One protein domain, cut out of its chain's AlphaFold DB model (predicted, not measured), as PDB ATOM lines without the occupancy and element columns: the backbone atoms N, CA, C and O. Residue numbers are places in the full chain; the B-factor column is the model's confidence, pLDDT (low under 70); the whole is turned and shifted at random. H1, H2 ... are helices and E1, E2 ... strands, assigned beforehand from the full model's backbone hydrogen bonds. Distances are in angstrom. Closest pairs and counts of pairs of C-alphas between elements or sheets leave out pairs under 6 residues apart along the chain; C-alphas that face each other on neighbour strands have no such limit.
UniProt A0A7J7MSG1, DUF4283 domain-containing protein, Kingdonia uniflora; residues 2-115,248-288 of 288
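This is residues 2 to 115 and 248 to 288 of the 288 residues of the protein "DUF4283 domain-containing protein" of Kingdonia uniflora (UniProt A0A7J7MSG1). A single strongly twisted sheet of six strands curls like part of a barrel round the short helix H1, which comes near both of its edge strands, E2 and E6. At one end a long link leads out to H2, whose residues 108 to 115 stick out free, while the small helix H3 only grazes the sheet by E2. The printed part has 155 residues, with three named helices and six named strands in the order E1, H1, E2, E3, E4, E5, H2, H3, E6; the sheet runs E2, E3, E1, E5, E4, E6 and is mixed. The class is mixed, helices and strands, with 67 residues, under half, in named elements. The whole is only just loose, close to compact, with a radius of gyration of the C-alphas of 18.1 A, and elongated, spanning 64 by 34 by 26 A.

E1, residues 5 to 13, begins at C-alpha 5 (-166.981, 141.119, 185.180) and is 23.9 A long. H1 is residues 22 to 30, 11.8 A, and E2 residues 34 to 38. E3, residues 51 to 59, 23.3 A, bends by 57 degrees at residue 55. E4 is residues 67 to 73, 18.6 A, and E5 residues 76 to 84, 26.0 A. H2, residues 105 to 115, 15.7 A, ends at C-alpha 115 (-172.601, 117.902, 208.185). H3 is residues 248 to 252, and E6, residues 282 to 284, ends at C-alpha 284 (-144.571, 150.887, 176.474).

E1 and E3 are antiparallel, with N 8 and O 56 2.8 A apart. E2 and E3 form a hairpin, with N 55 and O 37 at 2.8 A. E1, H1 and E2 make a split strand-helix-strand unit, two strands running the same way with E3 between them; its crossover is right-handed. E5 pairs in a staggered way: residues 82 to 84 with E1, antiparallel, N 11 and O 83 at 2.8 A, and residues 76 to 81 with E4, a hairpin, N 70 and O 78 at 2.8 A. E6 is parallel to E4, with N 283 and O 69 at 2.8 A. H1 is on the sheet; the closest C-alphas to E2 are Val 29 and Pro 35, 6.1 A, and to E6 Ile 28 and Ile 283, 7.6 A. H3 is on the sheet but only grazes it; the C-alphas of Phe 37 and Val 251 are 6.7 A apart. H2 is not on the sheet. In H1 and H3 every O i to N i+4 pair is within hydrogen-bond range; in H2, 6 of 7.

The C-alphas of Arg 46 and Asn 115 are farthest apart, 64.5 A. Residues 116 to 247 are not printed, and C-alphas 115 and 248 are 50.4 A apart. The links E2 to E3, E5 to H2 and H3 to E6 are long. The mean pLDDT of the printed part is 75.3; residue 48, residues 111 to 115 and residues 248 to 288 are under 70.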
ATOM      1  N   GLU A   2    -173.009 134.063 187.197       70.56
ATOM      2  CA  GLU A   2    -171.771 134.488 187.858       70.56
ATOM      3  C   GLU A   2    -171.352 135.850 187.308       70.56
ATOM      4  O   GLU A   2    -171.162 135.993 186.105       70.56
ATOM      5  N   MET A   3    -171.229 136.852 188.178       80.94
ATOM      6  CA  MET A   3    -170.721 138.174 187.798       80.94
ATOM      7  C   MET A   3    -169.211 138.198 188.040       80.94
ATOM      8  O   MET A   3    -168.746 138.583 189.117       80.94
ATOM      9  N   LYS A   4    -168.470 137.690 187.047       88.81
ATOM     10  CA  LYS A   4    -167.000 137.733 186.996       88.81
ATOM     11  C   LYS A   4    -166.475 139.051 186.433       88.81
ATOM     12  O   LYS A   4    -165.382 139.453 186.794       88.81
ATOM     13  N   THR A   5    -167.259 139.748 185.621       93.25
ATOM     14  CA  THR A   5    -166.981 141.119 185.180       93.25
ATOM     15  C   THR A   5    -168.048 142.078 185.701       93.25
ATOM     16  O   THR A   5    -169.186 141.661 185.947       93.25
ATOM     17  N   ILE A   6    -167.697 143.355 185.885       93.56
ATOM     18  CA  ILE A   6    -168.666 144.444 186.085       93.56
ATOM     19  C   ILE A   6    -168.218 145.768 185.431       93.56
ATOM     20  O   ILE A   6    -167.020 146.045 185.369       93.56
ATOM     21  N   PRO A   7    -169.160 146.635 185.012       95.31
ATOM     22  CA  PRO A   7    -168.856 148.007 184.611       95.31
ATOM     23  C   PRO A   7    -168.500 148.879 185.828       95.31
ATOM     24  O   PRO A   7    -169.270 148.957 186.789       95.31
ATOM     25  N   ILE A   8    -167.366 149.578 185.772       95.06
ATOM     26  CA  ILE A   8    -166.899 150.519 186.801       95.06
ATOM     27  C   ILE A   8    -166.556 151.865 186.162       95.06
ATOM     28  O   ILE A   8    -165.926 151.922 185.110       95.06
ATOM     29  N   TRP A   9    -166.946 152.956 186.827       95.50
ATOM     30  CA  TRP A   9    -166.498 154.301 186.468       95.50
ATOM     31  C   TRP A   9    -165.134 154.601 187.090       95.50
ATOM     32  O   TRP A   9    -164.978 154.555 188.311       95.50
ATOM     33  N   VAL A  10    -164.189 154.957 186.230       95.81
ATOM     34  CA  VAL A  10    -162.817 155.361 186.535       95.81
ATOM     35  C   VAL A  10    -162.616 156.815 186.119       95.81
ATOM     36  O   VAL A  10    -163.250 157.290 185.172       95.81
ATOM     37  N   MET A  11    -161.748 157.530 186.827       95.25
ATOM     38  CA  MET A  11    -161.261 158.853 186.454       95.25
ATOM     39  C   MET A  11    -159.735 158.800 186.356       95.25
ATOM     40  O   MET A  11    -159.068 158.419 187.315       95.25
ATOM     41  N   LEU A  12    -159.206 159.145 185.182       95.00
ATOM     42  CA  LEU A  12    -157.777 159.313 184.932       95.00
ATOM     43  C   LEU A  12    -157.442 160.791 185.130       95.00
ATOM     44  O   LEU A  12    -157.915 161.634 184.360       95.00
ATOM     45  N   HIS A  13    -156.680 161.112 186.170       93.19
ATOM     46  CA  HIS A  13    -156.273 162.481 186.488       93.19
ATOM     47  C   HIS A  13    -154.982 162.859 185.753       93.19
ATOM     48  O   HIS A  13    -154.212 161.993 185.354       93.19
ATOM     49  N   GLU A  14    -154.760 164.159 185.548       89.88
ATOM     50  CA  GLU A  14    -153.496 164.730 185.037       89.88
ATOM     51  C   GLU A  14    -153.055 164.240 183.636       89.88
ATOM     52  O   GLU A  14    -151.939 164.506 183.195       89.88
ATOM     53  N   LEU A  15    -153.966 163.609 182.882       90.31
ATOM     54  CA  LEU A  15    -153.713 163.041 181.554       90.31
ATOM     55  C   LEU A  15    -153.058 164.063 180.586       90.31
ATOM     56  O   LEU A  15    -153.685 165.090 180.273       90.31
ATOM     57  N   PRO A  16    -151.849 163.780 180.055       88.50
ATOM     58  CA  PRO A  16    -151.163 164.635 179.086       88.50
ATOM     59  C   PRO A  16    -151.981 164.902 177.816       88.50
ATOM     60  O   PRO A  16    -152.694 164.026 177.326       88.50
ATOM     61  N   ASP A  17    -151.843 166.101 177.241       86.75
ATOM     62  CA  ASP A  17    -152.651 166.560 176.096       86.75
ATOM     63  C   ASP A  17    -152.564 165.620 174.883       86.75
ATOM     64  O   ASP A  17    -153.576 165.336 174.243       86.75
ATOM     65  N   GLN A  18    -151.378 165.064 174.617       87.38
ATOM     66  CA  GLN A  18    -151.132 164.091 173.543       87.38
ATOM     67  C   GLN A  18    -151.949 162.793 173.669       87.38
ATOM     68  O   GLN A  18    -152.169 162.109 172.672       87.38
ATOM     69  N   PHE A  19    -152.410 162.453 174.876       88.94
ATOM     70  CA  PHE A  19    -153.242 161.281 175.139       88.94
ATOM     71  C   PHE A  19    -154.728 161.626 175.281       88.94
ATOM     72  O   PHE A  19    -155.545 160.712 175.350       88.94
ATOM     73  N   TRP A  20    -155.115 162.910 175.264       90.06
ATOM     74  CA  TRP A  20    -156.514 163.353 175.350       90.06
ATOM     75  C   TRP A  20    -157.239 163.254 173.994       90.06
ATOM     76  O   TRP A  20    -157.791 164.216 173.460       90.06
ATOM     77  N   ASN A  21    -157.218 162.057 173.416       88.31
ATOM     78  CA  ASN A  21    -157.938 161.667 172.208       88.31
ATOM     79  C   ASN A  21    -158.420 160.213 172.353       88.31
ATOM     80  O   ASN A  21    -157.962 159.494 173.240       88.31
ATOM     81  N   ALA A  22    -159.359 159.785 171.505       87.06
ATOM     82  CA  ALA A  22    -160.013 158.483 171.646       87.06
ATOM     83  C   ALA A  22    -159.022 157.302 171.662       87.06
ATOM     84  O   ALA A  22    -159.162 156.411 172.497       87.06
ATOM     85  N   ASP A  23    -157.990 157.329 170.812       89.19
ATOM     86  CA  ASP A  23    -156.981 156.268 170.739       89.19
ATOM     87  C   ASP A  23    -156.039 156.269 171.950       89.19
ATOM     88  O   ASP A  23    -155.780 155.211 172.518       89.19
ATOM     89  N   GLY A  24    -155.552 157.436 172.387       91.06
ATOM     90  CA  GLY A  24    -154.705 157.571 173.577       91.06
ATOM     91  C   GLY A  24    -155.425 157.112 174.844       91.06
ATOM     92  O   GLY A  24    -154.920 156.261 175.574       91.06
ATOM     93  N   ILE A  25    -156.656 157.591 175.044       91.75
ATOM     94  CA  ILE A  25    -157.545 157.163 176.130       91.75
ATOM     95  C   ILE A  25    -157.783 155.643 176.064       91.75
ATOM     96  O   ILE A  25    -157.651 154.957 177.076       91.75
ATOM     97  N   SER A  26    -158.088 155.102 174.879       91.25
ATOM     98  CA  SER A  26    -158.331 153.668 174.673       91.25
ATOM     99  C   SER A  26    -157.102 152.805 174.978       91.25
ATOM    100  O   SER A  26    -157.230 151.803 175.681       91.25
ATOM    101  N   ARG A  27    -155.900 153.203 174.528       91.50
ATOM    102  CA  ARG A  27    -154.632 152.506 174.824       91.50
ATOM    103  C   ARG A  27    -154.376 152.418 176.330       91.50
ATOM    104  O   ARG A  27    -154.089 151.337 176.831       91.50
ATOM    105  N   ILE A  28    -154.539 153.532 177.046       92.31
ATOM    106  CA  ILE A  28    -154.304 153.612 178.497       92.31
ATOM    107  C   ILE A  28    -155.324 152.762 179.259       92.31
ATOM    108  O   ILE A  28    -154.958 151.976 180.130       92.31
ATOM    109  N   VAL A  29    -156.604 152.851 178.892       92.81
ATOM    110  CA  VAL A  29    -157.657 152.036 179.510       92.81
ATOM    111  C   VAL A  29    -157.526 150.556 179.176       92.81
ATOM    112  O   VAL A  29    -157.836 149.740 180.036       92.81
ATOM    113  N   SER A  30    -157.014 150.193 177.999       91.69
ATOM    114  CA  SER A  30    -156.765 148.790 177.628       91.69
ATOM    115  C   SER A  30    -155.720 148.108 178.523       91.69
ATOM    116  O   SER A  30    -155.682 146.882 178.577       91.69
ATOM    117  N   ALA A  31    -154.899 148.878 179.250       88.88
ATOM    118  CA  ALA A  31    -154.033 148.365 180.311       88.88
ATOM    119  C   ALA A  31    -154.726 148.289 181.688       88.88
ATOM    120  O   ALA A  31    -154.177 147.683 182.609       88.88
ATOM    121  N   LEU A  32    -155.928 148.858 181.847       89.94
ATOM    122  CA  LEU A  32    -156.820 148.584 182.975       89.94
ATOM    123  C   LEU A  32    -157.695 147.364 182.699       89.94
ATOM    124  O   LEU A  32    -157.499 146.388 183.391       89.94
ATOM    125  N   GLU A  33    -158.617 147.395 181.737       94.06
ATOM    126  CA  GLU A  33    -159.363 146.244 181.183       94.06
ATOM    127  C   GLU A  33    -160.118 146.753 179.919       94.06
ATOM    128  O   GLU A  33    -159.627 147.638 179.220       94.06
ATOM    129  N   VAL A  34    -161.306 146.241 179.574       93.19
ATOM    130  CA  VAL A  34    -162.026 146.647 178.349       93.19
ATOM    131  C   VAL A  34    -162.708 148.020 178.523       93.19
ATOM    132  O   VAL A  34    -163.561 148.159 179.407       93.19
ATOM    133  N   PRO A  35    -162.425 149.040 177.683       93.38
ATOM    134  CA  PRO A  35    -163.184 150.294 177.682       93.38
ATOM    135  C   PRO A  35    -164.631 150.065 177.215       93.38
ATOM    136  O   PRO A  35    -164.857 149.517 176.138       93.38
ATOM    137  N   LEU A  36    -165.618 150.522 177.996       92.69
ATOM    138  CA  LEU A  36    -167.044 150.424 177.651       92.69
ATOM    139  C   LEU A  36    -167.644 151.737 177.149       92.69
ATOM    140  O   LEU A  36    -168.388 151.710 176.176       92.69
ATOM    141  N   PHE A  37    -167.376 152.865 177.818       90.88
ATOM    142  CA  PHE A  37    -167.934 154.176 177.455       90.88
ATOM    143  C   PHE A  37    -167.032 155.327 177.918       90.88
ATOM    144  O   PHE A  37    -166.624 155.362 179.077       90.88
ATOM    145  N   LEU A  38    -166.799 156.324 177.063       92.12
ATOM    146  CA  LEU A  38    -166.228 157.613 177.467       92.12
ATOM    147  C   LEU A  38    -167.345 158.539 177.984       92.12
ATOM    148  O   LEU A  38    -168.438 158.575 177.417       92.12
ATOM    149  N   ASP A  39    -167.099 159.292 179.058       90.75
ATOM    150  CA  ASP A  39    -168.006 160.366 179.474       90.75
ATOM    151  C   ASP A  39    -167.941 161.531 178.473       90.75
ATOM    152  O   ASP A  39    -166.894 162.157 178.301       90.75
ATOM    153  N   LYS A  40    -169.087 161.881 177.880       85.12
ATOM    154  CA  LYS A  40    -169.233 163.006 176.939       85.12
ATOM    155  C   LYS A  40    -168.742 164.345 177.485       85.12
ATOM    156  O   LYS A  40    -168.347 165.233 176.728       85.12
ATOM    157  N   ALA A  41    -168.774 164.530 178.803       82.50
ATOM    158  CA  ALA A  41    -168.243 165.739 179.415       82.50
ATOM    159  C   ALA A  41    -166.701 165.783 179.347       82.50
ATOM    160  O   ALA A  41    -166.122 166.868 179.246       82.50
ATOM    161  N   SER A  42    -166.054 164.615 179.353       80.62
ATOM    162  CA  SER A  42    -164.601 164.411 179.334       80.62
ATOM    163  C   SER A  42    -163.976 164.413 177.929       80.62
ATOM    164  O   SER A  42    -162.766 164.569 177.815       80.62
ATOM    165  N   GLU A  43    -164.770 164.312 176.857       77.25
ATOM    166  CA  GLU A  43    -164.298 164.261 175.455       77.25
ATOM    167  C   GLU A  43    -163.416 165.445 175.006       77.25
ATOM    168  O   GLU A  43    -162.638 165.303 174.069       77.25
ATOM    169  N   ASP A  44    -163.525 166.623 175.632       75.31
ATOM    170  CA  ASP A  44    -162.871 167.854 175.164       75.31
ATOM    171  C   ASP A  44    -162.237 168.626 176.329       75.31
ATOM    172  O   ASP A  44    -162.921 169.352 177.057       75.31
ATOM    173  N   LYS A  45    -160.911 168.486 176.486       73.25
ATOM    174  CA  LYS A  45    -160.119 169.098 177.570       73.25
ATOM    175  C   LYS A  45    -160.310 170.614 177.679       73.25
ATOM    176  O   LYS A  45    -160.324 171.164 178.780       73.25
ATOM    177  N   ARG A  46    -160.553 171.288 176.546       70.25
ATOM    178  CA  ARG A  46    -160.777 172.746 176.449       70.25
ATOM    179  C   ARG A  46    -161.999 173.236 177.234       70.25
ATOM    180  O   ARG A  46    -162.105 174.428 177.496       70.25
ATOM    181  N   LYS A  47    -162.881 172.331 177.676       73.69
ATOM    182  CA  LYS A  47    -163.986 172.608 178.612       73.69
ATOM    183  C   LYS A  47    -163.533 172.691 180.084       73.69
ATOM    184  O   LYS A  47    -164.378 172.643 180.974       73.69
ATOM    185  N   GLY A  48    -162.225 172.792 180.348       69.81
ATOM    186  CA  GLY A  48    -161.657 173.046 181.676       69.81
ATOM    187  C   GLY A  48    -161.590 171.824 182.597       69.81
ATOM    188  O   GLY A  48    -161.688 171.982 183.812       69.81
ATOM    189  N   ARG A  49    -161.460 170.606 182.050       76.38
ATOM    190  CA  ARG A  49    -161.335 169.374 182.851       76.38
ATOM    191  C   ARG A  49    -159.876 168.984 183.076       76.38
ATOM    192  O   ARG A  49    -159.096 168.924 182.132       76.38
ATOM    193  N   SER A  50    -159.548 168.653 184.323       84.50
ATOM    194  CA  SER A  50    -158.261 168.083 184.747       84.50
ATOM    195  C   SER A  50    -158.207 166.550 184.681       84.50
ATOM    196  O   SER A  50    -157.135 165.976 184.850       84.50
ATOM    197  N   PHE A  51    -159.344 165.889 184.431       90.81
ATOM    198  CA  PHE A  51    -159.479 164.431 184.425       90.81
ATOM    199  C   PHE A  51    -160.370 163.924 183.284       90.81
ATOM    200  O   PHE A  51    -161.279 164.629 182.831       90.81
ATOM    201  N   VAL A  52    -160.150 162.674 182.870       92.56
ATOM    202  CA  VAL A  52    -161.005 161.939 181.928       92.56
ATOM    203  C   VAL A  52    -161.794 160.870 182.676       92.56
ATOM    204  O   VAL A  52    -161.207 159.979 183.286       92.56
ATOM    205  N   ARG A  53    -163.129 160.926 182.613       94.00
ATOM    206  CA  ARG A  53    -164.025 159.923 183.206       94.00
ATOM    207  C   ARG A  53    -164.458 158.870 182.181       94.00
ATOM    208  O   ARG A  53    -164.892 159.203 181.081       94.00
ATOM    209  N   ILE A  54    -164.372 157.594 182.553       94.88
ATOM    210  CA  ILE A  54    -164.526 156.452 181.638       94.88
ATOM    211  C   ILE A  54    -165.222 155.298 182.367       94.88
ATOM    212  O   ILE A  54    -164.946 155.048 183.536       94.88
ATOM    213  N   CYS A  55    -166.134 154.598 181.701       95.50
ATOM    214  CA  CYS A  55    -166.705 153.338 182.162       95.50
ATOM    215  C   CYS A  55    -165.939 152.178 181.521       95.50
ATOM    216  O   CYS A  55    -165.753 152.176 180.301       95.50
ATOM    217  N   ILE A  56    -165.506 151.206 182.322       95.38
ATOM    218  CA  ILE A  56    -164.652 150.087 181.896       95.38
ATOM    219  C   ILE A  56    -165.179 148.770 182.487       95.38
ATOM    220  O   ILE A  56    -165.732 148.772 183.587       95.38
ATOM    221  N   GLU A  57    -165.040 147.654 181.775       95.56
ATOM    222  CA  GLU A  57    -165.460 146.330 182.252       95.56
ATOM    223  C   GLU A  57    -164.316 145.652 183.013       95.56
ATOM    224  O   GLU A  57    -163.456 145.009 182.417       95.56
ATOM    225  N   MET A  58    -164.301 145.793 184.341       94.00
ATOM    226  CA  MET A  58    -163.289 145.159 185.190       94.00
ATOM    227  C   MET A  58    -163.630 143.692 185.450       94.00
ATOM    228  O   MET A  58    -164.721 143.383 185.942       94.00
ATOM    229  N   SER A  59    -162.672 142.798 185.202       92.88
ATOM    230  CA  SER A  59    -162.734 141.403 185.645       92.88
ATOM    231  C   SER A  59    -162.350 141.250 187.122       92.88
ATOM    232  O   SER A  59    -161.569 142.018 187.685       92.88
ATOM    233  N   VAL A  60    -162.909 140.224 187.756       90.44
ATOM    234  CA  VAL A  60    -162.707 139.832 189.154       90.44
ATOM    235  C   VAL A  60    -161.282 139.373 189.442       90.44
ATOM    236  O   VAL A  60    -160.796 139.555 190.558       90.44
ATOM    237  N   ASP A  61    -160.588 138.831 188.450       87.50
ATOM    238  CA  ASP A  61    -159.211 138.353 188.584       87.50
ATOM    239  C   ASP A  61    -158.177 139.479 188.433       87.50
ATOM    240  O   ASP A  61    -157.016 139.309 188.802       87.50
ATOM    241  N   CYS A  62    -158.608 140.657 187.977       86.44
ATOM    242  CA  CYS A  62    -157.724 141.758 187.620       86.44
ATOM    243  C   CYS A  62    -157.462 142.728 188.782       86.44
ATOM    244  O   CYS A  62    -158.157 142.750 189.805       86.44
ATOM    245  N   ALA A  63    -156.387 143.502 188.632       88.06
ATOM    246  CA  ALA A  63    -155.916 144.445 189.634       88.06
ATOM    247  C   ALA A  63    -156.673 145.780 189.577       88.06
ATOM    248  O   ALA A  63    -157.255 146.145 188.560       88.06
ATOM    249  N   PHE A  64    -156.600 146.532 190.675       91.00
ATOM    250  CA  PHE A  64    -157.110 147.899 190.783       91.00
ATOM    251  C   PHE A  64    -155.935 148.844 191.100       91.00
ATOM    252  O   PHE A  64    -155.805 149.279 192.250       91.00
ATOM    253  N   PRO A  65    -155.008 149.064 190.144       93.25
ATOM    254  CA  PRO A  65    -153.841 149.921 190.348       93.25
ATOM    255  C   PRO A  65    -154.264 151.380 190.560       93.25
ATOM    256  O   PRO A  65    -155.230 151.847 189.964       93.25
ATOM    257  N   LYS A  66    -153.542 152.098 191.425       94.75
ATOM    258  CA  LYS A  66    -153.814 153.515 191.730       94.75
ATOM    259  C   LYS A  66    -153.138 154.484 190.772       94.75
ATOM    260  O   LYS A  66    -153.599 155.608 190.637       94.75
ATOM    261  N   GLU A  67    -152.078 154.044 190.110       93.94
ATOM    262  CA  GLU A  67    -151.382 154.781 189.067       93.94
ATOM    263  C   GLU A  67    -151.183 153.863 187.847       93.94
ATOM    264  O   GLU A  67    -151.095 152.640 187.987       93.94
ATOM    265  N   ILE A  68    -151.111 154.441 186.646       92.38
ATOM    266  CA  ILE A  68    -150.662 153.761 185.420       92.38
ATOM    267  C   ILE A  68    -149.367 154.425 184.967       92.38
ATOM    268  O   ILE A  68    -149.349 155.637 184.751       92.38
ATOM    269  N   SER A  69    -148.309 153.640 184.780       91.25
ATOM    270  CA  SER A  69    -147.027 154.128 184.266       91.25
ATOM    271  C   SER A  69    -147.004 154.025 182.738       91.25
ATOM    272  O   SER A  69    -147.129 152.933 182.186       91.25
ATOM    273  N   ILE A  70    -146.835 155.148 182.046       89.56
ATOM    274  CA  ILE A  70    -146.627 155.215 180.594       89.56
ATOM    275  C   ILE A  70    -145.162 155.511 180.316       89.56
ATOM    276  O   ILE A  70    -144.664 156.543 180.756       89.56
ATOM    277  N   GLU A  71    -144.507 154.674 179.522       88.88
ATOM    278  CA  GLU A  71    -143.191 154.959 178.949       88.88
ATOM    279  C   GLU A  71    -143.377 155.615 177.572       88.88
ATOM    280  O   GLU A  71    -144.088 155.086 176.715       88.88
ATOM    281  N   MET A  72    -142.770 156.791 177.379       80.31
ATOM    282  CA  MET A  72    -142.794 157.531 176.106       80.31
ATOM    283  C   MET A  72    -141.497 157.375 175.311       80.31
ATOM    284  O   MET A  72    -141.539 157.185 174.101       80.31
ATOM    285  N   ASP A  73    -140.367 157.460 176.010       83.00
ATOM    286  CA  ASP A  73    -139.000 157.409 175.487       83.00
ATOM    287  C   ASP A  73    -138.126 156.645 176.500       83.00
ATOM    288  O   ASP A  73    -138.501 156.536 177.668       83.00
ATOM    289  N   GLU A  74    -136.925 156.198 176.106       72.06
ATOM    290  CA  GLU A  74    -135.992 155.362 176.908       72.06
ATOM    291  C   GLU A  74    -135.595 155.915 178.301       72.06
ATOM    292  O   GLU A  74    -134.888 155.255 179.061       72.06
ATOM    293  N   SER A  75    -136.004 157.138 178.645       77.88
ATOM    294  CA  SER A  75    -135.732 157.784 179.935       77.88
ATOM    295  C   SER A  75    -136.898 158.614 180.491       77.88
ATOM    296  O   SER A  75    -136.706 159.334 181.472       77.88
ATOM    297  N   TYR A  76    -138.100 158.531 179.900       85.56
ATOM    298  CA  TYR A  76    -139.248 159.335 180.329       85.56
ATOM    299  C   TYR A  76    -140.516 158.501 180.544       85.56
ATOM    300  O   TYR A  76    -141.125 157.982 179.603       85.56
ATOM    301  N   THR A  77    -140.919 158.431 181.813       89.94
ATOM    302  CA  THR A  77    -142.118 157.740 182.292       89.94
ATOM    303  C   THR A  77    -143.066 158.749 182.942       89.94
ATOM    304  O   THR A  77    -142.634 159.579 183.740       89.94
ATOM    305  N   ILE A  78    -144.361 158.669 182.629       90.56
ATOM    306  CA  ILE A  78    -145.427 159.452 183.270       90.56
ATOM    307  C   ILE A  78    -146.289 158.514 184.112       90.56
ATOM    308  O   ILE A  78    -146.756 157.493 183.611       90.56
ATOM    309  N   GLU A  79    -146.554 158.883 185.361       93.62
ATOM    310  CA  GLU A  79    -147.522 158.205 186.226       93.62
ATOM    311  C   GLU A  79    -148.868 158.944 186.165       93.62
ATOM    312  O   GLU A  79    -148.939 160.147 186.405       93.62
ATOM    313  N   ILE A  80    -149.941 158.234 185.808       93.81
ATOM    314  CA  ILE A  80    -151.308 158.768 185.715       93.81
ATOM    315  C   ILE A  80    -152.122 158.262 186.909       93.81
ATOM    316  O   ILE A  80    -152.381 157.056 186.962       93.81
ATOM    317  N   PRO A  81    -152.580 159.128 187.832       95.75
ATOM    318  CA  PRO A  81    -153.424 158.707 188.944       95.75
ATOM    319  C   PRO A  81    -154.813 158.234 188.485       95.75
ATOM    320  O   PRO A  81    -155.482 158.871 187.664       95.75
ATOM    321  N   VAL A  82    -155.261 157.122 189.064       96.06
ATOM    322  CA  VAL A  82    -156.481 156.379 188.733       96.06
ATOM    323  C   VAL A  82    -157.416 156.356 189.939       96.06
ATOM    324  O   VAL A  82    -157.140 155.728 190.963       96.06
ATOM    325  N   GLU A  83    -158.572 157.000 189.811       96.06
ATOM    326  CA  GLU A  83    -159.605 157.007 190.846       96.06
ATOM    327  C   GLU A  83    -160.814 156.156 190.431       96.06
ATOM    328  O   GLU A  83    -161.437 156.389 189.394       96.06
ATOM    329  N   TYR A  84    -161.181 155.178 191.263       95.44
ATOM    330  CA  TYR A  84    -162.349 154.319 191.051       95.44
ATOM    331  C   TYR A  84    -163.553 154.844 191.835       95.44
ATOM    332  O   TYR A  84    -163.525 154.898 193.064       95.44
ATOM    333  N   TYR A  85    -164.653 155.150 191.143       93.25
ATOM    334  CA  TYR A  85    -165.856 155.719 191.764       93.25
ATOM    335  C   TYR A  85    -166.542 154.749 192.748       93.25
ATOM    336  O   TYR A  85    -167.208 155.170 193.693       93.25
ATOM    337  N   TRP A  86    -166.398 153.440 192.517       92.31
ATOM    338  CA  TRP A  86    -166.789 152.367 193.434       92.31
ATOM    339  C   TRP A  86    -166.123 151.049 193.026       92.31
ATOM    340  O   TRP A  86    -166.047 150.742 191.838       92.31
ATOM    341  N   ILE A  87    -165.704 150.244 194.007       90.31
ATOM    342  CA  ILE A  87    -165.223 148.871 193.803       90.31
ATOM    343  C   ILE A  87    -166.086 147.936 194.677       90.31
ATOM    344  O   ILE A  87    -166.177 148.157 195.890       90.31
ATOM    345  N   PRO A  88    -166.744 146.906 194.111       90.12
ATOM    346  CA  PRO A  88    -167.506 145.922 194.879       90.12
ATOM    347  C   PRO A  88    -166.595 144.988 195.682       90.12
ATOM    348  O   PRO A  88    -165.426 144.778 195.365       90.12
ATOM    349  N   VAL A  89    -167.167 144.309 196.676       89.88
ATOM    350  CA  VAL A  89    -166.452 143.236 197.378       89.88
ATOM    351  C   VAL A  89    -166.286 142.018 196.457       89.88
ATOM    352  O   VAL A  89    -167.279 141.483 195.955       89.88
ATOM    353  N   LYS A  90    -165.035 141.574 196.263       90.88
ATOM    354  CA  LYS A  90    -164.669 140.281 195.659       90.88
ATOM    355  C   LYS A  90    -164.778 139.164 196.701       90.88
ATOM    356  O   LYS A  90    -164.230 139.277 197.798       90.88
ATOM    357  N   CYS A  91    -165.427 138.056 196.351       91.00
ATOM    358  CA  CYS A  91    -165.445 136.862 197.191       91.00
ATOM    359  C   CYS A  91    -164.187 136.009 196.971       91.00
ATOM    360  O   CYS A  91    -163.982 135.465 195.888       91.00
ATOM    361  N   SER A  92    -163.382 135.815 198.019       88.88
ATOM    362  CA  SER A  92    -162.114 135.068 197.976       88.88
ATOM    363  C   SER A  92    -162.248 133.533 197.953       88.88
ATOM    364  O   SER A  92    -161.282 132.842 198.264       88.88
ATOM    365  N   HIS A  93    -163.442 132.990 197.690       88.56
ATOM    366  CA  HIS A  93    -163.702 131.540 197.646       88.56
ATOM    367  C   HIS A  93    -164.234 131.077 196.289       88.56
ATOM    368  O   HIS A  93    -163.831 130.029 195.802       88.56
ATOM    369  N   CYS A  94    -165.137 131.847 195.676       88.94
ATOM    370  CA  CYS A  94    -165.697 131.539 194.358       88.94
ATOM    371  C   CYS A  94    -165.376 132.588 193.285       88.94
ATOM    372  O   CYS A  94    -165.909 132.483 192.188       88.94
ATOM    373  N   CYS A  95    -164.531 133.581 193.595       89.31
ATOM    374  CA  CYS A  95    -163.979 134.533 192.628       89.31
ATOM    375  C   CYS A  95    -165.077 135.198 191.768       89.31
ATOM    376  O   CYS A  95    -165.061 135.156 190.545       89.31
ATOM    377  N   VAL A  96    -166.068 135.800 192.439       90.75
ATOM    378  CA  VAL A  96    -167.103 136.661 191.828       90.75
ATOM    379  C   VAL A  96    -167.316 137.919 192.669       90.75
ATOM    380  O   VAL A  96    -166.981 137.954 193.861       90.75
ATOM    381  N   PHE A  97    -167.917 138.940 192.067       91.25
ATOM    382  CA  PHE A  97    -168.275 140.181 192.748       91.25
ATOM    383  C   PHE A  97    -169.591 140.096 193.543       91.25
ATOM    384  O   PHE A  97    -170.462 139.259 193.294       91.25
ATOM    385  N   GLY A  98    -169.753 141.020 194.495       90.12
ATOM    386  CA  GLY A  98    -171.024 141.326 195.162       90.12
ATOM    387  C   GLY A  98    -171.249 140.656 196.520       90.12
ATOM    388  O   GLY A  98    -172.264 140.924 197.158       90.12
ATOM    389  N   HIS A  99    -170.327 139.815 196.996       90.94
ATOM    390  CA  HIS A  99    -170.408 139.200 198.326       90.94
ATOM    391  C   HIS A  99    -169.016 138.876 198.896       90.94
ATOM    392  O   HIS A  99    -168.009 139.012 198.207       90.94
ATOM    393  N   ASN A 100    -168.950 138.469 200.167       91.38
ATOM    394  CA  ASN A 100    -167.696 138.160 200.864       91.38
ATOM    395  C   ASN A 100    -167.624 136.678 201.280       91.38
ATOM    396  O   ASN A 100    -168.598 135.938 201.156       91.38
ATOM    397  N   LEU A 101    -166.476 136.247 201.810       89.31
ATOM    398  CA  LEU A 101    -166.238 134.857 202.226       89.31
ATOM    399  C   LEU A 101    -167.276 134.311 203.231       89.31
ATOM    400  O   LEU A 101    -167.595 133.124 203.193       89.31
ATOM    401  N   ALA A 102    -167.813 135.156 204.116       88.25
ATOM    402  CA  ALA A 102    -168.795 134.754 205.124       88.25
ATOM    403  C   ALA A 102    -170.222 134.622 204.558       88.25
ATOM    404  O   ALA A 102    -171.014 133.854 205.095       88.25
ATOM    405  N   SER A 103    -170.543 135.324 203.467       87.50
ATOM    406  CA  SER A 103    -171.825 135.230 202.754       87.50
ATOM    407  C   SER A 103    -171.750 134.413 201.454       87.50
ATOM    408  O   SER A 103    -172.619 134.542 200.596       87.50
ATOM    409  N   CYS A 104    -170.723 133.569 201.293       89.88
ATOM    410  CA  CYS A 104    -170.494 132.792 200.074       89.88
ATOM    411  C   CYS A 104    -171.431 131.573 199.944       89.88
ATOM    412  O   CYS A 104    -171.282 130.620 200.716       89.88
ATOM    413  N   PRO A 105    -172.329 131.514 198.933       86.38
ATOM    414  CA  PRO A 105    -173.251 130.385 198.767       86.38
ATOM    415  C   PRO A 105    -172.530 129.050 198.531       86.38
ATOM    416  O   PRO A 105    -172.933 128.018 199.063       86.38
ATOM    417  N   ALA A 106    -171.417 129.083 197.790       83.31
ATOM    418  CA  ALA A 106    -170.594 127.905 197.522       83.31
ATOM    419  C   ALA A 106    -169.905 127.353 198.786       83.31
ATOM    420  O   ALA A 106    -169.609 126.163 198.840       83.31
ATOM    421  N   LYS A 107    -169.674 128.186 199.812       79.06
ATOM    422  CA  LYS A 107    -169.129 127.735 201.100       79.06
ATOM    423  C   LYS A 107    -170.187 126.987 201.917       79.06
ATOM    424  O   LYS A 107    -169.909 125.895 202.401       79.06
ATOM    425  N   VAL A 108    -171.397 127.550 202.016       73.25
ATOM    426  CA  VAL A 108    -172.517 126.969 202.785       73.25
ATOM    427  C   VAL A 108    -172.835 125.551 202.301       73.25
ATOM    428  O   VAL A 108    -172.869 124.624 203.103       73.25
ATOM    429  N   TYR A 109    -172.930 125.354 200.981       70.62
ATOM    430  CA  TYR A 109    -173.182 124.042 200.368       70.62
ATOM    431  C   TYR A 109    -172.160 122.961 200.776       70.62
ATOM    432  O   TYR A 109    -172.521 121.810 201.023       70.62
ATOM    433  N   ILE A 110    -170.879 123.330 200.887       70.81
ATOM    434  CA  ILE A 110    -169.800 122.420 201.302       70.81
ATOM    435  C   ILE A 110    -169.898 122.095 202.801       70.81
ATOM    436  O   ILE A 110    -169.573 120.978 203.210       70.81
ATOM    437  N   GLU A 111    -170.327 123.047 203.629       68.88
ATOM    438  CA  GLU A 111    -170.527 122.844 205.068       68.88
ATOM    439  C   GLU A 111    -171.739 121.929 205.326       68.88
ATOM    440  O   GLU A 111    -171.603 120.944 206.053       68.88
ATOM    441  N   ASP A 112    -172.859 122.134 204.628       65.94
ATOM    442  CA  ASP A 112    -174.039 121.258 204.685       65.94
ATOM    443  C   ASP A 112    -173.719 119.815 204.251       65.94
ATOM    444  O   ASP A 112    -174.073 118.857 204.944       65.94
ATOM    445  N   MET A 113    -172.971 119.631 203.154       65.44
ATOM    446  CA  MET A 113    -172.540 118.299 202.712       65.44
ATOM    447  C   MET A 113    -171.596 117.602 203.702       65.44
ATOM    448  O   MET A 113    -171.654 116.379 203.839       65.44
ATOM    449  N   LYS A 114    -170.738 118.335 204.420       64.94
ATOM    450  CA  LYS A 114    -169.888 117.755 205.478       64.94
ATOM    451  C   LYS A 114    -170.707 117.365 206.708       64.94
ATOM    452  O   LYS A 114    -170.482 116.299 207.277       64.94
ATOM    453  N   ASN A 115    -171.696 118.179 207.071       62.09
ATOM    454  CA  ASN A 115    -172.601 117.902 208.185       62.09
ATOM    455  C   ASN A 115    -173.475 116.661 207.931       62.09
ATOM    456  O   ASN A 115    -173.720 115.900 208.864       62.09
ATOM    457  N   LYS A 248    -171.894 153.639 172.294       51.44
ATOM    458  CA  LYS A 248    -171.548 152.441 171.507       51.44
ATOM    459  C   LYS A 248    -170.889 152.793 170.185       51.44
ATOM    460  O   LYS A 248    -169.822 152.272 169.937       51.44
ATOM    461  N   LYS A 249    -171.414 153.739 169.397       53.22
ATOM    462  CA  LYS A 249    -170.733 154.183 168.162       53.22
ATOM    463  C   LYS A 249    -169.323 154.722 168.401       53.22
ATOM    464  O   LYS A 249    -168.492 154.569 167.519       53.22
ATOM    465  N   ILE A 250    -169.057 155.352 169.548       52.81
ATOM    466  CA  ILE A 250    -167.705 155.798 169.914       52.81
ATOM    467  C   ILE A 250    -166.791 154.587 170.157       52.81
ATOM    468  O   ILE A 250    -165.675 154.577 169.655       52.81
ATOM    469  N   VAL A 251    -167.263 153.547 170.855       52.41
ATOM    470  CA  VAL A 251    -166.470 152.332 171.140       52.41
ATOM    471  C   VAL A 251    -166.379 151.368 169.951       52.41
ATOM    472  O   VAL A 251    -165.305 150.842 169.689       52.41
ATOM    473  N   ASP A 252    -167.441 151.217 169.162       52.47
ATOM    474  CA  ASP A 252    -167.457 150.498 167.878       52.47
ATOM    475  C   ASP A 252    -166.563 151.188 166.819       52.47
ATOM    476  O   ASP A 252    -166.207 150.572 165.814       52.47
ATOM    477  N   ALA A 253    -166.210 152.466 167.028       46.72
ATOM    478  CA  ALA A 253    -165.261 153.223 166.212       46.72
ATOM    479  C   ALA A 253    -163.824 153.225 166.767       46.72
ATOM    480  O   ALA A 253    -162.920 153.685 166.067       46.72
ATOM    481  N   LEU A 254    -163.582 152.702 167.977       42.09
ATOM    482  CA  LEU A 254    -162.221 152.429 168.434       42.09
ATOM    483  C   LEU A 254    -161.650 151.267 167.605       42.09
ATOM    484  O   LEU A 254    -162.338 150.259 167.407       42.09
ATOM    485  N   PRO A 255    -160.397 151.348 167.126       37.53
ATOM    486  CA  PRO A 255    -159.787 150.233 166.419       37.53
ATOM    487  C   PRO A 255    -159.683 149.025 167.369       37.53
ATOM    488  O   PRO A 255    -159.146 149.164 168.471       37.53
ATOM    489  N   PRO A 256    -160.161 147.825 166.981       36.84
ATOM    490  CA  PRO A 256    -160.093 146.656 167.849       36.84
ATOM    491  C   PRO A 256    -158.628 146.325 168.139       36.84
ATOM    492  O   PRO A 256    -157.852 146.089 167.207       36.84
ATOM    493  N   SER A 257    -158.251 146.315 169.423       38.50
ATOM    494  CA  SER A 257    -156.865 146.077 169.828       38.50
ATOM    495  C   SER A 257    -156.377 144.729 169.300       38.50
ATOM    496  O   SER A 257    -156.848 143.663 169.701       38.50
ATOM    497  N   LYS A 258    -155.413 144.782 168.378       33.91
ATOM    498  CA  LYS A 258    -154.749 143.592 167.826       33.91
ATOM    499  C   LYS A 258    -153.690 143.034 168.779       33.91
ATOM    500  O   LYS A 258    -153.267 141.891 168.614       33.91
ATOM    501  N   HIS A 259    -153.297 143.809 169.790       34.16
ATOM    502  CA  HIS A 259    -152.339 143.399 170.807       34.16
ATOM    503  C   HIS A 259    -153.056 142.637 171.919       34.16
ATOM    504  O   HIS A 259    -153.403 143.177 172.967       34.16
ATOM    505  N   LYS A 260    -153.233 141.333 171.688       29.61
ATOM    506  CA  LYS A 260    -153.341 140.375 172.788       29.61
ATOM    507  C   LYS A 260    -151.984 140.312 173.489       29.61
ATOM    508  O   LYS A 260    -151.125 139.522 173.101       29.61
ATOM    509  N   TYR A 261    -151.786 141.149 174.501       33.66
ATOM    510  CA  TYR A 261    -150.714 140.923 175.463       33.66
ATOM    511  C   TYR A 261    -150.988 139.580 176.145       33.66
ATOM    512  O   TYR A 261    -152.077 139.361 176.678       33.66
ATOM    513  N   ASN A 262    -150.042 138.646 176.040       26.38
ATOM    514  CA  ASN A 262    -150.233 137.285 176.530       26.38
ATOM    515  C   ASN A 262    -150.194 137.280 178.061       26.38
ATOM    516  O   ASN A 262    -149.125 137.201 178.661       26.38
ATOM    517  N   LEU A 263    -151.372 137.348 178.681       35.59
ATOM    518  CA  LEU A 263    -151.556 136.933 180.065       35.59
ATOM    519  C   LEU A 263    -151.173 135.453 180.170       35.59
ATOM    520  O   LEU A 263    -151.756 134.613 179.482       35.59
ATOM    521  N   GLY A 264    -150.194 135.140 181.019       29.27
ATOM    522  CA  GLY A 264    -149.988 133.770 181.476       29.27
ATOM    523  C   GLY A 264    -151.206 133.309 182.279       29.27
ATOM    524  O   GLY A 264    -151.797 134.098 183.018       29.27
ATOM    525  N   GLU A 265    -151.594 132.044 182.126       35.31
ATOM    526  CA  GLU A 265    -152.699 131.440 182.879       35.31
ATOM    527  C   GLU A 265    -152.270 131.165 184.334       35.31
ATOM    528  O   GLU A 265    -151.981 130.032 184.712       35.31
ATOM    529  N   GLU A 266    -152.205 132.218 185.153       36.59
ATOM    530  CA  GLU A 266    -151.899 132.128 186.585       36.59
ATOM    531  C   GLU A 266    -153.119 132.530 187.432       36.59
ATOM    532  O   GLU A 266    -153.528 133.691 187.476       36.59
ATOM    533  N   ASP A 267    -153.716 131.545 188.113       36.38
ATOM    534  CA  ASP A 267    -154.946 131.708 188.897       36.38
ATOM    535  C   ASP A 267    -154.776 132.715 190.050       36.38
ATOM    536  O   ASP A 267    -154.312 132.373 191.147       36.38
ATOM    537  N   CYS A 268    -155.255 133.948 189.840       37.97
ATOM    538  CA  CYS A 268    -155.258 135.056 190.806       37.97
ATOM    539  C   CYS A 268    -155.751 134.640 192.207       37.97
ATOM    540  O   CYS A 268    -155.207 135.065 193.228       37.97
ATOM    541  N   CYS A 269    -156.737 133.743 192.285       40.66
ATOM    542  CA  CYS A 269    -157.283 133.257 193.552       40.66
ATOM    543  C   CYS A 269    -156.347 132.324 194.361       40.66
ATOM    544  O   CYS A 269    -156.676 131.985 195.500       40.66
ATOM    545  N   THR A 270    -155.173 131.952 193.837       41.94
ATOM    546  CA  THR A 270    -154.120 131.210 194.567       41.94
ATOM    547  C   THR A 270    -152.963 132.095 195.055       41.94
ATOM    548  O   THR A 270    -152.220 131.698 195.961       41.94
ATOM    549  N   MET A 271    -152.826 133.311 194.511       38.06
ATOM    550  CA  MET A 271    -151.649 134.174 194.658       38.06
ATOM    551  C   MET A 271    -151.524 134.826 196.043       38.06
ATOM    552  O   MET A 271    -151.878 135.980 196.274       38.06
ATOM    553  N   LYS A 272    -150.947 134.078 196.989       40.38
ATOM    554  CA  LYS A 272    -150.571 134.553 198.334       40.38
ATOM    555  C   LYS A 272    -149.152 135.136 198.439       40.38
ATOM    556  O   LYS A 272    -148.689 135.348 199.559       40.38
ATOM    557  N   LYS A 273    -148.445 135.335 197.322       36.69
ATOM    558  CA  LYS A 273    -147.019 135.710 197.316       36.69
ATOM    559  C   LYS A 273    -146.727 136.976 196.515       36.69
ATOM    560  O   LYS A 273    -146.291 137.961 197.105       36.69
ATOM    561  N   ASP A 274    -147.039 136.999 195.227       40.75
ATOM    562  CA  ASP A 274    -146.464 137.994 194.309       40.75
ATOM    563  C   ASP A 274    -147.366 139.216 194.080       40.75
ATOM    564  O   ASP A 274    -147.577 139.685 192.964       40.75
ATOM    565  N   ALA A 275    -147.864 139.786 195.184       37.91
ATOM    566  CA  ALA A 275    -148.721 140.977 195.187       37.91
ATOM    567  C   ALA A 275    -148.086 142.211 194.510       37.91
ATOM    568  O   ALA A 275    -148.807 143.125 194.119       37.91
ATOM    569  N   LEU A 276    -146.757 142.237 194.356       38.59
ATOM    570  CA  LEU A 276    -146.030 143.299 193.654       38.59
ATOM    571  C   LEU A 276    -146.251 143.262 192.133       38.59
ATOM    572  O   LEU A 276    -146.387 144.318 191.524       38.59
ATOM    573  N   ALA A 277    -146.361 142.074 191.525       38.66
ATOM    574  CA  ALA A 277    -146.508 141.932 190.071       38.66
ATOM    575  C   ALA A 277    -147.847 142.484 189.540       38.66
ATOM    576  O   ALA A 277    -147.959 142.842 188.372       38.66
ATOM    577  N   CYS A 278    -148.863 142.585 190.402       38.72
ATOM    578  CA  CYS A 278    -150.177 143.119 190.046       38.72
ATOM    579  C   CYS A 278    -150.305 144.647 190.194       38.72
ATOM    580  O   CYS A 278    -151.339 145.187 189.806       38.72
ATOM    581  N   LEU A 279    -149.332 145.336 190.803       41.72
ATOM    582  CA  LEU A 279    -149.488 146.745 191.201       41.72
ATOM    583  C   LEU A 279    -148.961 147.751 190.171       41.72
ATOM    584  O   LEU A 279    -149.527 148.835 190.073       41.72
ATOM    585  N   SER A 280    -147.942 147.395 189.389       44.00
ATOM    586  CA  SER A 280    -147.344 148.253 188.357       44.00
ATOM    587  C   SER A 280    -147.576 147.672 186.958       44.00
ATOM    588  O   SER A 280    -146.774 146.879 186.463       44.00
ATOM    589  N   ARG A 281    -148.683 148.055 186.308       58.28
ATOM    590  CA  ARG A 281    -148.892 147.793 184.874       58.28
ATOM    591  C   ARG A 281    -148.285 148.943 184.063       58.28
ATOM    592  O   ARG A 281    -148.927 149.975 183.879       58.28
ATOM    593  N   THR A 282    -147.053 148.754 183.600       56.47
ATOM    594  CA  THR A 282    -146.351 149.698 182.718       56.47
ATOM    595  C   THR A 282    -146.783 149.513 181.262       56.47
ATOM    596  O   THR A 282    -146.908 148.380 180.793       56.47
ATOM    597  N   ILE A 283    -147.000 150.615 180.541       63.03
ATOM    598  CA  ILE A 283    -147.352 150.628 179.116       63.03
ATOM    599  C   ILE A 283    -146.176 151.193 178.302       63.03
ATOM    600  O   ILE A 283    -145.962 152.407 178.348       63.03
ATOM    601  N   PRO A 284    -145.463 150.374 177.506       52.34
ATOM    602  CA  PRO A 284    -144.571 150.887 176.474       52.34
ATOM    603  C   PRO A 284    -145.402 151.427 175.301       52.34
ATOM    604  O   PRO A 284    -146.265 150.721 174.766       52.34
ATOM    605  N   ILE A 285    -145.160 152.674 174.890       50.06
ATOM    606  CA  ILE A 285    -145.827 153.284 173.732       50.06
ATOM    607  C   ILE A 285    -144.826 153.467 172.592       50.06
ATOM    608  O   ILE A 285    -144.133 154.474 172.506       50.06
ATOM    609  N   GLU A 286    -144.809 152.513 171.661       42.97
ATOM    610  CA  GLU A 286    -144.139 152.718 170.377       42.97
ATOM    611  C   GLU A 286    -144.947 153.694 169.503       42.97
ATOM    612  O   GLU A 286    -146.150 153.514 169.257       42.97
ATOM    613  N   PHE A 287    -144.268 154.741 169.032       38.53
ATOM    614  CA  PHE A 287    -144.771 155.670 168.024       38.53
ATOM    615  C   PHE A 287    -144.381 155.163 166.627       38.53
ATOM    616  O   PHE A 287    -143.199 154.988 166.334       38.53
ATOM    617  N   SER A 288    -145.383 154.950 165.769       33.84
ATOM    618  CA  SER A 288    -145.260 154.537 164.361       33.84
ATOM    619  C   SER A 288    -146.130 155.409 163.461       33.84
ATOM    620  O   SER A 288    -147.052 156.064 163.994       33.84
TER     621      SER A 288